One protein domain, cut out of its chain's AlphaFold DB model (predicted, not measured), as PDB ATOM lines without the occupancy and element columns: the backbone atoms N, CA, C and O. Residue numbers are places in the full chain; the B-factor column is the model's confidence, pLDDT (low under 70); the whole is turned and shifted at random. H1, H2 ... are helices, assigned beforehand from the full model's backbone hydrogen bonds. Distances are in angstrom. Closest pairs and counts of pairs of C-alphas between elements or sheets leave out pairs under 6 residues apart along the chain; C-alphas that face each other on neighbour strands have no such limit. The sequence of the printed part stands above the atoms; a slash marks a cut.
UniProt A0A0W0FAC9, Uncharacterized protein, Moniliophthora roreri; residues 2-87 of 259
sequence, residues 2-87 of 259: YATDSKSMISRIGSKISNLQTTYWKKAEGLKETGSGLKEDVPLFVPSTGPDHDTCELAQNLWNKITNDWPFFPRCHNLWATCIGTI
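What this domain is: This is residues 2 to 87 of the 259 residues of an uncharacterized protein of Moniliophthora roreri (UniProt A0A0W0FAC9). A long straight helix, H1, sticks out with residues 6 to 19 like an arm from a small compact head, where its last turns meet two shorter helices, H2 and H3, and a long loop, residues 30 to 56. H2 folds back opposite to H1, and H3 stands crosswise to both. The printed part has 86 residues with three named helices, H1, H2 and H3 in chain order, and no named strand; the class is all helix. The whole is loose, with a radius of gyration of the C-alphas of 16.2 A, and spans 58 by 28 by 20 A, the arm making much of the length.

How they stand to each other: H1, residues 6 to 29, touches H3, residues 73 to 80, with its residues 20 to 24 alone. The closest C-alphas, those of Tyr 24 and Phe 73, are 6.7 A apart, and the lines are about perpendicular at 74 degrees. H2, residues 57 to 69, is close to H1 but not clearly touching, with the closest C-alphas, Lys 27 and Ile 66, 6.8 A apart. These two run opposite ways at a tilt of 35.2 degrees, only just steep. H2 and H3 only just touch, with 3 pairs of C-alphas within 8 A, and only at the corner by their link, with residues 66 to 67 of H2 alone; the C-alphas of Thr 67 and Phe 73 are closest, 5.7 A apart, and the lines are about perpendicular at 75 degrees. In H1, H2 and H3 every O i to N i+4 pair is within hydrogen-bond range.

Where its parts are: H1 begins at C-alpha 6 (-19.540, -50.020, 41.355) and is 34.5 A long from first to last C-alpha. H2 begins at C-alpha 57 (19.686, -25.046, 40.263) and is 18.3 A long. H3, 10.3 A long, ends at C-alpha 80 (4.863, -41.091, 45.712).

The domain as a whole: The C-alphas of Tyr 2 and Lys 39, the two farthest apart, are 59.3 A apart. Residues 2 to 19 and 36 to 41 stand free; the body without them spans 29 by 26 by 19 A. The link from H1 to H2 is long, 27 residues, and that from H2 to H3 is tight, 3 residues. The printed part has no cut. Its mean pLDDT is 81.4, with residues 2 to 3, 32 to 43 and 82 to 87 under 70.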
ATOM      1  N   TYR A   2     -29.905 -44.346  36.545       56.88
ATOM      2  CA  TYR A   2     -28.975 -45.403  36.136       56.88
ATOM      3  C   TYR A   2     -28.174 -45.860  37.357       56.88
ATOM      4  O   TYR A   2     -27.406 -45.079  37.917       56.88
ATOM      5  N   ALA A   3     -28.375 -47.110  37.782       65.25
ATOM      6  CA  ALA A   3     -27.546 -47.741  38.801       65.25
ATOM      7  C   ALA A   3     -26.102 -47.773  38.286       65.25
ATOM      8  O   ALA A   3     -25.807 -48.390  37.263       65.25
ATOM      9  N   THR A   4     -25.215 -47.025  38.937       75.25
ATOM     10  CA  THR A   4     -23.813 -46.973  38.529       75.25
ATOM     11  C   THR A   4     -23.142 -48.255  39.010       75.25
ATOM     12  O   THR A   4     -23.098 -48.512  40.209       75.25
ATOM     13  N   ASP A   5     -22.666 -49.078  38.075       87.12
ATOM     14  CA  ASP A   5     -21.950 -50.316  38.384       87.12
ATOM     15  C   ASP A   5     -20.652 -49.992  39.141       87.12
ATOM     16  O   ASP A   5     -19.681 -49.471  38.578       87.12
ATOM     17  N   SER A   6     -20.651 -50.287  40.442       87.69
ATOM     18  CA  SER A   6     -19.540 -50.020  41.355       87.69
ATOM     19  C   SER A   6     -18.259 -50.725  40.915       87.69
ATOM     20  O   SER A   6     -17.173 -50.159  41.049       87.69
ATOM     21  N   LYS A   7     -18.366 -51.912  40.303       87.38
ATOM     22  CA  LYS A   7     -17.215 -52.659  39.790       87.38
ATOM     23  C   LYS A   7     -16.562 -51.914  38.631       87.38
ATOM     24  O   LYS A   7     -15.349 -51.704  38.640       87.38
ATOM     25  N   SER A   8     -17.366 -51.437  37.680       88.69
ATOM     26  CA  SER A   8     -16.890 -50.603  36.572       88.69
ATOM     27  C   SER A   8     -16.220 -49.315  37.066       88.69
ATOM     28  O   SER A   8     -15.167 -48.926  36.557       88.69
ATOM     29  N   MET A   9     -16.780 -48.665  38.093       89.62
ATOM     30  CA  MET A   9     -16.186 -47.463  38.689       89.62
ATOM     31  C   MET A   9     -14.823 -47.735  39.331       89.62
ATOM     32  O   MET A   9     -13.877 -46.994  39.064       89.62
ATOM     33  N   ILE A  10     -14.708 -48.800  40.129       90.69
ATOM     34  CA  ILE A  10     -13.447 -49.192  40.777       90.69
ATOM     35  C   ILE A  10     -12.376 -49.459  39.718       90.69
ATOM     36  O   ILE A  10     -11.275 -48.920  39.819       90.69
ATOM     37  N   SER A  11     -12.705 -50.211  38.663       92.12
ATOM     38  CA  SER A  11     -11.766 -50.469  37.567       92.12
ATOM     39  C   SER A  11     -11.310 -49.180  36.884       92.12
ATOM     40  O   SER A  11     -10.115 -48.988  36.681       92.12
ATOM     41  N   ARG A  12     -12.227 -48.249  36.590       92.81
ATOM     42  CA  ARG A  12     -11.883 -46.954  35.975       92.81
ATOM     43  C   ARG A  12     -10.971 -46.111  36.863       92.81
ATOM     44  O   ARG A  12     -10.043 -45.486  36.354       92.81
ATOM     45  N   ILE A  13     -11.232 -46.075  38.170       94.06
ATOM     46  CA  ILE A  13     -10.390 -45.355  39.135       94.06
ATOM     47  C   ILE A  13      -9.006 -46.006  39.205       94.06
ATOM     48  O   ILE A  13      -8.005 -45.303  39.081       94.06
ATOM     49  N   GLY A  14      -8.943 -47.336  39.311       93.56
ATOM     50  CA  GLY A  14      -7.690 -48.089  39.328       93.56
ATOM     51  C   GLY A  14      -6.836 -47.834  38.085       93.56
ATOM     52  O   GLY A  14      -5.657 -47.503  38.205       93.56
ATOM     53  N   SER A  15      -7.436 -47.875  36.890       93.81
ATOM     54  CA  SER A  15      -6.732 -47.561  35.641       93.81
ATOM     55  C   SER A  15      -6.212 -46.123  35.606       93.81
ATOM     56  O   SER A  15      -5.090 -45.892  35.164       93.81
ATOM     57  N   LYS A  16      -6.978 -45.143  36.107       94.62
ATOM     58  CA  LYS A  16      -6.514 -43.747  36.193       94.62
ATOM     59  C   LYS A  16      -5.325 -43.596  37.138       94.62
ATOM     60  O   LYS A  16      -4.366 -42.922  36.780       94.62
ATOM     61  N   ILE A  17      -5.373 -44.229  38.311       93.69
ATOM     62  CA  ILE A  17      -4.263 -44.210  39.275       93.69
ATOM     63  C   ILE A  17      -3.015 -44.835  38.647       93.69
ATOM     64  O   ILE A  17      -1.951 -44.226  38.686       93.69
ATOM     65  N   SER A  18      -3.156 -45.994  37.999       92.94
ATOM     66  CA  SER A  18      -2.045 -46.673  37.323       92.94
ATOM     67  C   SER A  18      -1.438 -45.823  36.194       92.94
ATOM     68  O   SER A  18      -0.218 -45.696  36.088       92.94
ATOM     69  N   ASN A  19      -2.272 -45.147  35.399       94.94
ATOM     70  CA  ASN A  19      -1.799 -44.228  34.361       94.94
ATOM     71  C   ASN A  19      -1.048 -43.022  34.949       94.94
ATOM     72  O   ASN A  19      -0.021 -42.612  34.409       94.94
ATOM     73  N   LEU A  20      -1.522 -42.461  36.065       94.12
ATOM     74  CA  LEU A  20      -0.818 -41.373  36.747       94.12
ATOM     75  C   LEU A  20       0.521 -41.852  37.330       94.12
ATOM     76  O   LEU A  20       1.516 -41.149  37.183       94.12
ATOM     77  N   GLN A  21       0.571 -43.047  37.929       92.88
ATOM     78  CA  GLN A  21       1.801 -43.637  38.480       92.88
ATOM     79  C   GLN A  21       2.856 -43.868  37.399       92.88
ATOM     80  O   GLN A  21       4.001 -43.447  37.543       92.88
ATOM     81  N   THR A  22       2.459 -44.492  36.291       93.75
ATOM     82  CA  THR A  22       3.365 -44.758  35.165       93.75
ATOM     83  C   THR A  22       3.866 -43.468  34.517       93.75
ATOM     84  O   THR A  22       5.044 -43.370  34.184       93.75
ATOM     85  N   THR A  23       3.005 -42.453  34.381       94.44
ATOM     86  CA  THR A  23       3.400 -41.128  33.870       94.44
ATOM     87  C   THR A  23       4.367 -40.431  34.822       94.44
ATOM     88  O   THR A  23       5.382 -39.893  34.380       94.44
ATOM     89  N   TYR A  24       4.092 -40.485  36.127       94.12
ATOM     90  CA  TYR A  24       4.972 -39.934  37.147       94.12
ATOM     91  C   TYR A  24       6.352 -40.581  37.118       94.12
ATOM     92  O   TYR A  24       7.333 -39.854  37.056       94.12
ATOM     93  N   TRP A  25       6.452 -41.915  37.105       90.69
ATOM     94  CA  TRP A  25       7.755 -42.584  37.095       90.69
ATOM     95  C   TRP A  25       8.594 -42.216  35.873       90.69
ATOM     96  O   TRP A  25       9.774 -41.944  36.036       90.69
ATOM     97  N   LYS A  26       7.978 -42.102  34.689       91.69
ATOM     98  CA  LYS A  26       8.668 -41.647  33.470       91.69
ATOM     99  C   LYS A  26       9.200 -40.217  33.582       91.69
ATOM    100  O   LYS A  26      10.275 -39.918  33.086       91.69
ATOM    101  N   LYS A  27       8.438 -39.310  34.200       90.25
ATOM    102  CA  LYS A  27       8.861 -37.912  34.384       90.25
ATOM    103  C   LYS A  27       9.890 -37.771  35.512       90.25
ATOM    104  O   LYS A  27      10.821 -36.988  35.386       90.25
ATOM    105  N   ALA A  28       9.741 -38.553  36.580       88.00
ATOM    106  CA  ALA A  28      10.643 -38.576  37.726       88.00
ATOM    107  C   ALA A  28      11.968 -39.297  37.433       88.00
ATOM    108  O   ALA A  28      12.934 -39.078  38.151       88.00
ATOM    109  N   GLU A  29      12.040 -40.131  36.393       83.62
ATOM    110  CA  GLU A  29      13.284 -40.768  35.940       83.62
ATOM    111  C   GLU A  29      14.372 -39.736  35.625       83.62
ATOM    112  O   GLU A  29      15.505 -39.906  36.058       83.62
ATOM    113  N   GLY A  30      14.006 -38.599  35.019       75.56
ATOM    114  CA  GLY A  30      14.944 -37.497  34.784       75.56
ATOM    115  C   GLY A  30      15.484 -36.847  36.066       75.56
ATOM    116  O   GLY A  30      16.563 -36.274  36.046       75.56
ATOM    117  N   LEU A  31      14.769 -36.953  37.193       76.69
ATOM    118  CA  LEU A  31      15.249 -36.482  38.503       76.69
ATOM    119  C   LEU A  31      16.077 -37.548  39.242       76.69
ATOM    120  O   LEU A  31      16.733 -37.238  40.230       76.69
ATOM    121  N   LYS A  32      16.030 -38.813  38.803       64.56
ATOM    122  CA  LYS A  32      16.692 -39.953  39.457       64.56
ATOM    123  C   LYS A  32      18.125 -40.199  38.986       64.56
ATOM    124  O   LYS A  32      18.753 -41.122  39.498       64.56
ATOM    125  N   GLU A  33      18.661 -39.405  38.060       53.12
ATOM    126  CA  GLU A  33      20.004 -39.630  37.500       53.12
ATOM    127  C   GLU A  33      21.169 -39.469  38.497       53.12
ATOM    128  O   GLU A  33      22.315 -39.746  38.155       53.12
ATOM    129  N   THR A  34      20.921 -39.149  39.768       44.12
ATOM    130  CA  THR A  34      21.962 -39.213  40.802       44.12
ATOM    131  C   THR A  34      21.977 -40.567  41.507       44.12
ATOM    132  O   THR A  34      21.396 -40.749  42.577       44.12
ATOM    133  N   GLY A  35      22.680 -41.531  40.920       41.25
ATOM    134  CA  GLY A  35      22.993 -42.783  41.613       41.25
ATOM    135  C   GLY A  35      23.598 -43.883  40.747       41.25
ATOM    136  O   GLY A  35      24.223 -44.791  41.286       41.25
ATOM    137  N   SER A  36      23.468 -43.813  39.418       39.84
ATOM    138  CA  SER A  36      24.188 -44.704  38.501       39.84
ATOM    139  C   SER A  36      25.348 -43.934  37.883       39.84
ATOM    140  O   SER A  36      25.162 -43.188  36.928       39.84
ATOM    141  N   GLY A  37      26.525 -44.057  38.494       42.78
ATOM    142  CA  GLY A  37      27.692 -43.223  38.219       42.78
ATOM    143  C   GLY A  37      27.974 -42.959  36.739       42.78
ATOM    144  O   GLY A  37      28.367 -43.866  36.015       42.78
ATOM    145  N   LEU A  38      27.836 -41.696  36.327       38.34
ATOM    146  CA  LEU A  38      28.599 -41.069  35.247       38.34
ATOM    147  C   LEU A  38      28.359 -39.546  35.246       38.34
ATOM    148  O   LEU A  38      27.294 -39.078  34.877       38.34
ATOM    149  N   LYS A  39      29.427 -38.817  35.606       43.78
ATOM    150  CA  LYS A  39      29.756 -37.420  35.256       43.78
ATOM    151  C   LYS A  39      28.762 -36.327  35.665       43.78
ATOM    152  O   LYS A  39      28.113 -35.750  34.811       43.78
ATOM    153  N   GLU A  40      28.758 -36.016  36.959       48.00
ATOM    154  CA  GLU A  40      28.665 -34.682  37.592       48.00
ATOM    155  C   GLU A  40      28.144 -34.907  39.020       48.00
ATOM    156  O   GLU A  40      27.030 -35.380  39.220       48.00
ATOM    157  N   ASP A  41      28.988 -34.643  40.022       53.03
ATOM    158  CA  ASP A  41      28.814 -35.021  41.440       53.03
ATOM    159  C   ASP A  41      27.699 -34.255  42.186       53.03
ATOM    160  O   ASP A  41      27.762 -34.073  43.403       53.03
ATOM    161  N   VAL A  42      26.666 -33.775  41.488       59.81
ATOM    162  CA  VAL A  42      25.587 -33.002  42.109       59.81
ATOM    163  C   VAL A  42      24.352 -33.881  42.298       59.81
ATOM    164  O   VAL A  42      23.732 -34.295  41.316       59.81
ATOM    165  N   PRO A  43      23.937 -34.153  43.549       61.69
ATOM    166  CA  PRO A  43      22.670 -34.809  43.800       61.69
ATOM    167  C   PRO A  43      21.492 -33.951  43.336       61.69
ATOM    168  O   PRO A  43      21.214 -32.895  43.894       61.69
ATOM    169  N   LEU A  44      20.752 -34.448  42.341       74.88
ATOM    170  CA  LEU A  44      19.475 -33.925  41.838       74.88
ATOM    171  C   LEU A  44      18.307 -34.346  42.740       74.88
ATOM    172  O   LEU A  44      17.198 -34.632  42.286       74.88
ATOM    173  N   PHE A  45      18.564 -34.430  44.041       82.44
ATOM    174  CA  PHE A  45      17.549 -34.806  45.003       82.44
ATOM    175  C   PHE A  45      16.561 -33.653  45.180       82.44
ATOM    176  O   PHE A  45      16.956 -32.531  45.484       82.44
ATOM    177  N   VAL A  46      15.270 -33.948  45.020       85.81
ATOM    178  CA  VAL A  46      14.185 -33.004  45.294       85.81
ATOM    179  C   VAL A  46      13.285 -33.584  46.387       85.81
ATOM    180  O   VAL A  46      12.722 -34.671  46.182       85.81
ATOM    181  N   PRO A  47      13.101 -32.882  47.522       88.00
ATOM    182  CA  PRO A  47      12.192 -33.298  48.587       88.00
ATOM    183  C   PRO A  47      10.765 -33.571  48.091       88.00
ATOM    184  O   PRO A  47      10.337 -33.088  47.041       88.00
ATOM    185  N   SER A  48       9.969 -34.312  48.867       88.69
ATOM    186  CA  SER A  48       8.564 -34.586  48.515       88.69
ATOM    187  C   SER A  48       7.707 -33.315  48.443       88.69
ATOM    188  O   SER A  48       6.732 -33.271  47.696       88.69
ATOM    189  N   THR A  49       8.089 -32.267  49.175       90.12
ATOM    190  CA  THR A  49       7.454 -30.941  49.147       90.12
ATOM    191  C   THR A  49       7.789 -30.129  47.893       90.12
ATOM    192  O   THR A  49       7.174 -29.087  47.677       90.12
ATOM    193  N   GLY A  50       8.708 -30.614  47.054       91.06
ATOM    194  CA  GLY A  50       9.263 -29.886  45.918       91.06
ATOM    195  C   GLY A  50      10.610 -29.233  46.246       91.06
ATOM    196  O   GLY A  50      11.144 -29.459  47.333       91.06
ATOM    197  N   PRO A  51      11.171 -28.463  45.297       92.12
ATOM    198  CA  PRO A  51      12.460 -27.809  45.461       92.12
ATOM    199  C   PRO A  51      12.413 -26.767  46.581       92.12
ATOM    200  O   PRO A  51      11.466 -25.987  46.689       92.12
ATOM    201  N   ASP A  52      13.457 -26.763  47.396       89.56
ATOM    202  CA  ASP A  52      13.737 -25.777  48.433       89.56
ATOM    203  C   ASP A  52      14.914 -24.870  48.026       89.56
ATOM    204  O   ASP A  52      15.408 -24.916  46.898       89.56
ATOM    205  N   HIS A  53      15.338 -24.004  48.946       87.12
ATOM    206  CA  HIS A  53      16.459 -23.084  48.744       87.12
ATOM    207  C   HIS A  53      17.813 -23.801  48.647       87.12
ATOM    208  O   HIS A  53      18.745 -23.230  48.085       87.12
ATOM    209  N   ASP A  54      17.896 -25.040  49.137       85.81
ATOM    210  CA  ASP A  54      19.102 -25.867  49.112       85.81
ATOM    211  C   ASP A  54      19.142 -26.800  47.886       85.81
ATOM    212  O   ASP A  54      20.176 -27.389  47.564       85.81
ATOM    213  N   THR A  55      18.029 -26.927  47.158       86.25
ATOM    214  CA  THR A  55      17.919 -27.746  45.952       86.25
ATOM    215  C   THR A  55      18.760 -27.134  44.838       86.25
ATOM    216  O   THR A  55      18.606 -25.956  44.514       86.25
ATOM    217  N   CYS A  56      19.621 -27.933  44.202       88.25
ATOM    218  CA  CYS A  56      20.522 -27.418  43.175       88.25
ATOM    219  C   CYS A  56      19.757 -26.820  41.980       88.25
ATOM    220  O   CYS A  56      18.683 -27.293  41.595       88.25
ATOM    221  N   GLU A  57      20.329 -25.789  41.357       87.62
ATOM    222  CA  GLU A  57      19.686 -25.046  40.263       87.62
ATOM    223  C   GLU A  57      19.279 -25.959  39.092       87.62
ATOM    224  O   GLU A  57      18.208 -25.800  38.506       87.62
ATOM    225  N   LEU A  58      20.086 -26.981  38.793       87.00
ATOM    226  CA  LEU A  58      19.778 -27.971  37.761       87.00
ATOM    227  C   LEU A  58      18.502 -28.766  38.086       87.00
ATOM    228  O   LEU A  58      17.636 -28.923  37.220       87.00
ATOM    229  N   ALA A  59      18.342 -29.210  39.335       88.62
ATOM    230  CA  ALA A  59      17.141 -29.906  39.789       88.62
ATOM    231  C   ALA A  59      15.917 -28.982  39.784       88.62
ATOM    232  O   ALA A  59      14.839 -29.408  39.367       88.62
ATOM    233  N   GLN A  60      16.077 -27.708  40.161       90.75
ATOM    234  CA  GLN A  60      15.000 -26.715  40.075       90.75
ATOM    235  C   GLN A  60      14.553 -26.485  38.625       90.75
ATOM    236  O   GLN A  60      13.358 -26.491  38.327       90.75
ATOM    237  N   ASN A  61      15.502 -26.342  37.700       92.12
ATOM    238  CA  ASN A  61      15.219 -26.165  36.276       92.12
ATOM    239  C   ASN A  61      14.485 -27.374  35.691       92.12
ATOM    240  O   ASN A  61      13.500 -27.214  34.960       92.12
ATOM    241  N   LEU A  62      14.910 -28.588  36.047       91.19
ATOM    242  CA  LEU A  62      14.250 -29.806  35.597       91.19
ATOM    243  C   LEU A  62      12.852 -29.955  36.207       91.19
ATOM    244  O   LEU A  62      11.899 -30.270  35.492       91.19
ATOM    245  N   TRP A  63      12.704 -29.655  37.498       93.56
ATOM    246  CA  TRP A  63      11.415 -29.623  38.182       93.56
ATOM    247  C   TRP A  63      10.434 -28.660  37.511       93.56
ATOM    248  O   TRP A  63       9.290 -29.029  37.234       93.56
ATOM    249  N   ASN A  64      10.880 -27.443  37.201       94.62
ATOM    250  CA  ASN A  64      10.064 -26.428  36.539       94.62
ATOM    251  C   ASN A  64       9.661 -26.872  35.131       94.62
ATOM    252  O   ASN A  64       8.493 -26.757  34.761       94.62
ATOM    253  N   LYS A  65      10.588 -27.461  34.367       94.56
ATOM    254  CA  LYS A  65      10.294 -28.033  33.047       94.56
ATOM    255  C   LYS A  65       9.230 -29.129  33.131       94.56
ATOM    256  O   LYS A  65       8.251 -29.090  32.393       94.56
ATOM    257  N   ILE A  66       9.381 -30.075  34.059       94.12
ATOM    258  CA  ILE A  66       8.415 -31.163  34.252       94.12
ATOM    259  C   ILE A  66       7.058 -30.616  34.707       94.12
ATOM    260  O   ILE A  66       6.028 -31.083  34.230       94.12
ATOM    261  N   THR A  67       7.045 -29.630  35.605       95.62
ATOM    262  CA  THR A  67       5.811 -29.020  36.120       95.62
ATOM    263  C   THR A  67       5.067 -28.251  35.029       95.62
ATOM    264  O   THR A  67       3.842 -28.335  34.957       95.62
ATOM    265  N   ASN A  68       5.791 -27.571  34.138       95.88
ATOM    266  CA  ASN A  68       5.213 -26.902  32.973       95.88
ATOM    267  C   ASN A  68       4.637 -27.908  31.963       95.88
ATOM    268  O   ASN A  68       3.532 -27.710  31.464       95.88
ATOM    269  N   ASP A  69       5.346 -29.014  31.705       96.00
ATOM    270  CA  ASP A  69       4.869 -30.089  30.824       96.00
ATOM    271  C   ASP A  69       3.679 -30.857  31.421       96.00
ATOM    272  O   ASP A  69       2.809 -31.354  30.703       96.00
ATOM    273  N   TRP A  70       3.673 -31.035  32.744       96.19
ATOM    274  CA  TRP A  70       2.704 -31.852  33.460       96.19
ATOM    275  C   TRP A  70       2.386 -31.259  34.845       96.19
ATOM    276  O   TRP A  70       2.979 -31.659  35.849       96.19
ATOM    277  N   PRO A  71       1.378 -30.370  34.946       95.81
ATOM    278  CA  PRO A  71       1.046 -29.652  36.187       95.81
ATOM    279  C   PRO A  71       0.617 -30.531  37.370       95.81
ATOM    280  O   PRO A  71       0.576 -30.077  38.511       95.81
ATOM    281  N   PHE A  72       0.282 -31.801  37.126       94.56
ATOM    282  CA  PHE A  72      -0.033 -32.763  38.185       94.56
ATOM    283  C   PHE A  72       1.218 -33.304  38.889       94.56
ATOM    284  O   PHE A  72       1.095 -33.920  39.951       94.56
ATOM    285  N   PHE A  73       2.404 -33.058  38.327       95.00
ATOM    286  CA  PHE A  73       3.664 -33.593  38.815       95.00
ATOM    287  C   PHE A  73       3.937 -33.277  40.293       95.00
ATOM    288  O   PHE A  73       4.144 -34.240  41.029       95.00
ATOM    289  N   PRO A  74       3.837 -32.023  40.791       95.00
ATOM    290  CA  PRO A  74       4.121 -31.727  42.201       95.00
ATOM    291  C   PRO A  74       3.232 -32.514  43.170       95.00
ATOM    292  O   PRO A  74       3.687 -33.024  44.192       95.00
ATOM    293  N   ARG A  75       1.949 -32.672  42.825       94.25
ATOM    294  CA  ARG A  75       0.987 -33.407  43.653       94.25
ATOM    295  C   ARG A  75       1.271 -34.908  43.660       94.25
ATOM    296  O   ARG A  75       1.141 -35.547  44.701       94.25
ATOM    297  N   CYS A  76       1.655 -35.462  42.512       92.94
ATOM    298  CA  CYS A  76       2.066 -36.858  42.384       92.94
ATOM    299  C   CYS A  76       3.402 -37.134  43.084       92.94
ATOM    300  O   CYS A  76       3.521 -38.145  43.774       92.94
ATOM    301  N   HIS A  77       4.373 -36.224  42.967       92.81
ATOM    302  CA  HIS A  77       5.667 -36.308  43.644       92.81
ATOM    303  C   HIS A  77       5.493 -36.330  45.156       92.81
ATOM    304  O   HIS A  77       5.987 -37.243  45.806       92.81
ATOM    305  N   ASN A  78       4.678 -35.435  45.715       91.88
ATOM    306  CA  ASN A  78       4.397 -35.439  47.150       91.88
ATOM    307  C   ASN A  78       3.776 -36.764  47.642       91.88
ATOM    308  O   ASN A  78       4.085 -37.235  48.732       91.88
ATOM    309  N   LEU A  79       2.925 -37.399  46.826       91.00
ATOM    310  CA  LEU A  79       2.272 -38.663  47.182       91.00
ATOM    311  C   LEU A  79       3.198 -39.883  47.059       91.00
ATOM    312  O   LEU A  79       3.036 -40.846  47.804       91.00
ATOM    313  N   TRP A  80       4.112 -39.888  46.086       89.56
ATOM    314  CA  TRP A  80       4.863 -41.091  45.712       89.56
ATOM    315  C   TRP A  80       6.364 -41.024  45.981       89.56
ATOM    316  O   TRP A  80       6.984 -42.081  46.075       89.56
ATOM    317  N   ALA A  81       6.956 -39.842  46.150       84.81
ATOM    318  CA  ALA A  81       8.368 -39.703  46.506       84.81
ATOM    319  C   ALA A  81       8.671 -40.297  47.893       84.81
ATOM    320  O   ALA A  81       9.712 -40.921  48.079       84.81
ATOM    321  N   THR A  82       7.731 -40.208  48.840       69.94
ATOM    322  CA  THR A  82       7.849 -40.799  50.188       69.94
ATOM    323  C   THR A  82       7.758 -42.329  50.191       69.94
ATOM    324  O   THR A  82       8.289 -42.994  51.085       69.94
ATOM    325  N   CYS A  83       7.114 -42.909  49.175       60.91
ATOM    326  CA  CYS A  83       6.839 -44.342  49.090       60.91
ATOM    327  C   CYS A  83       7.986 -45.158  48.475       60.91
ATOM    328  O   CYS A  83       7.909 -46.383  48.468       60.91
ATOM    329  N   ILE A  84       9.033 -44.514  47.944       56.78
ATOM    330  CA  ILE A  84      10.117 -45.207  47.222       56.78
ATOM    331  C   ILE A  84      11.208 -45.753  48.165       56.78
ATOM    332  O   ILE A  84      11.914 -46.679  47.781       56.78
ATOM    333  N   GLY A  85      11.316 -45.256  49.403       51.47
ATOM    334  CA  GLY A  85      12.359 -45.690  50.349       51.47
ATOM    335  C   GLY A  85      11.877 -46.042  51.754       51.47
ATOM    336  O   GLY A  85      12.612 -46.678  52.504       51.47
ATOM    337  N   THR A  86      10.646 -45.687  52.126       45.84
ATOM    338  CA  THR A  86      10.146 -45.931  53.485       45.84
ATOM    339  C   THR A  86       9.511 -47.316  53.580       45.84
ATOM    340  O   THR A  86       8.315 -47.464  53.824       45.84
ATOM    341  N   ILE A  87      10.324 -48.364  53.433       44.62
ATOM    342  CA  ILE A  87      10.086 -49.533  54.278       44.62
ATOM    343  C   ILE A  87      10.313 -48.987  55.686       44.62
ATOM    344  O   ILE A  87      11.455 -48.790  56.093       44.62
TER     345      ILE A  87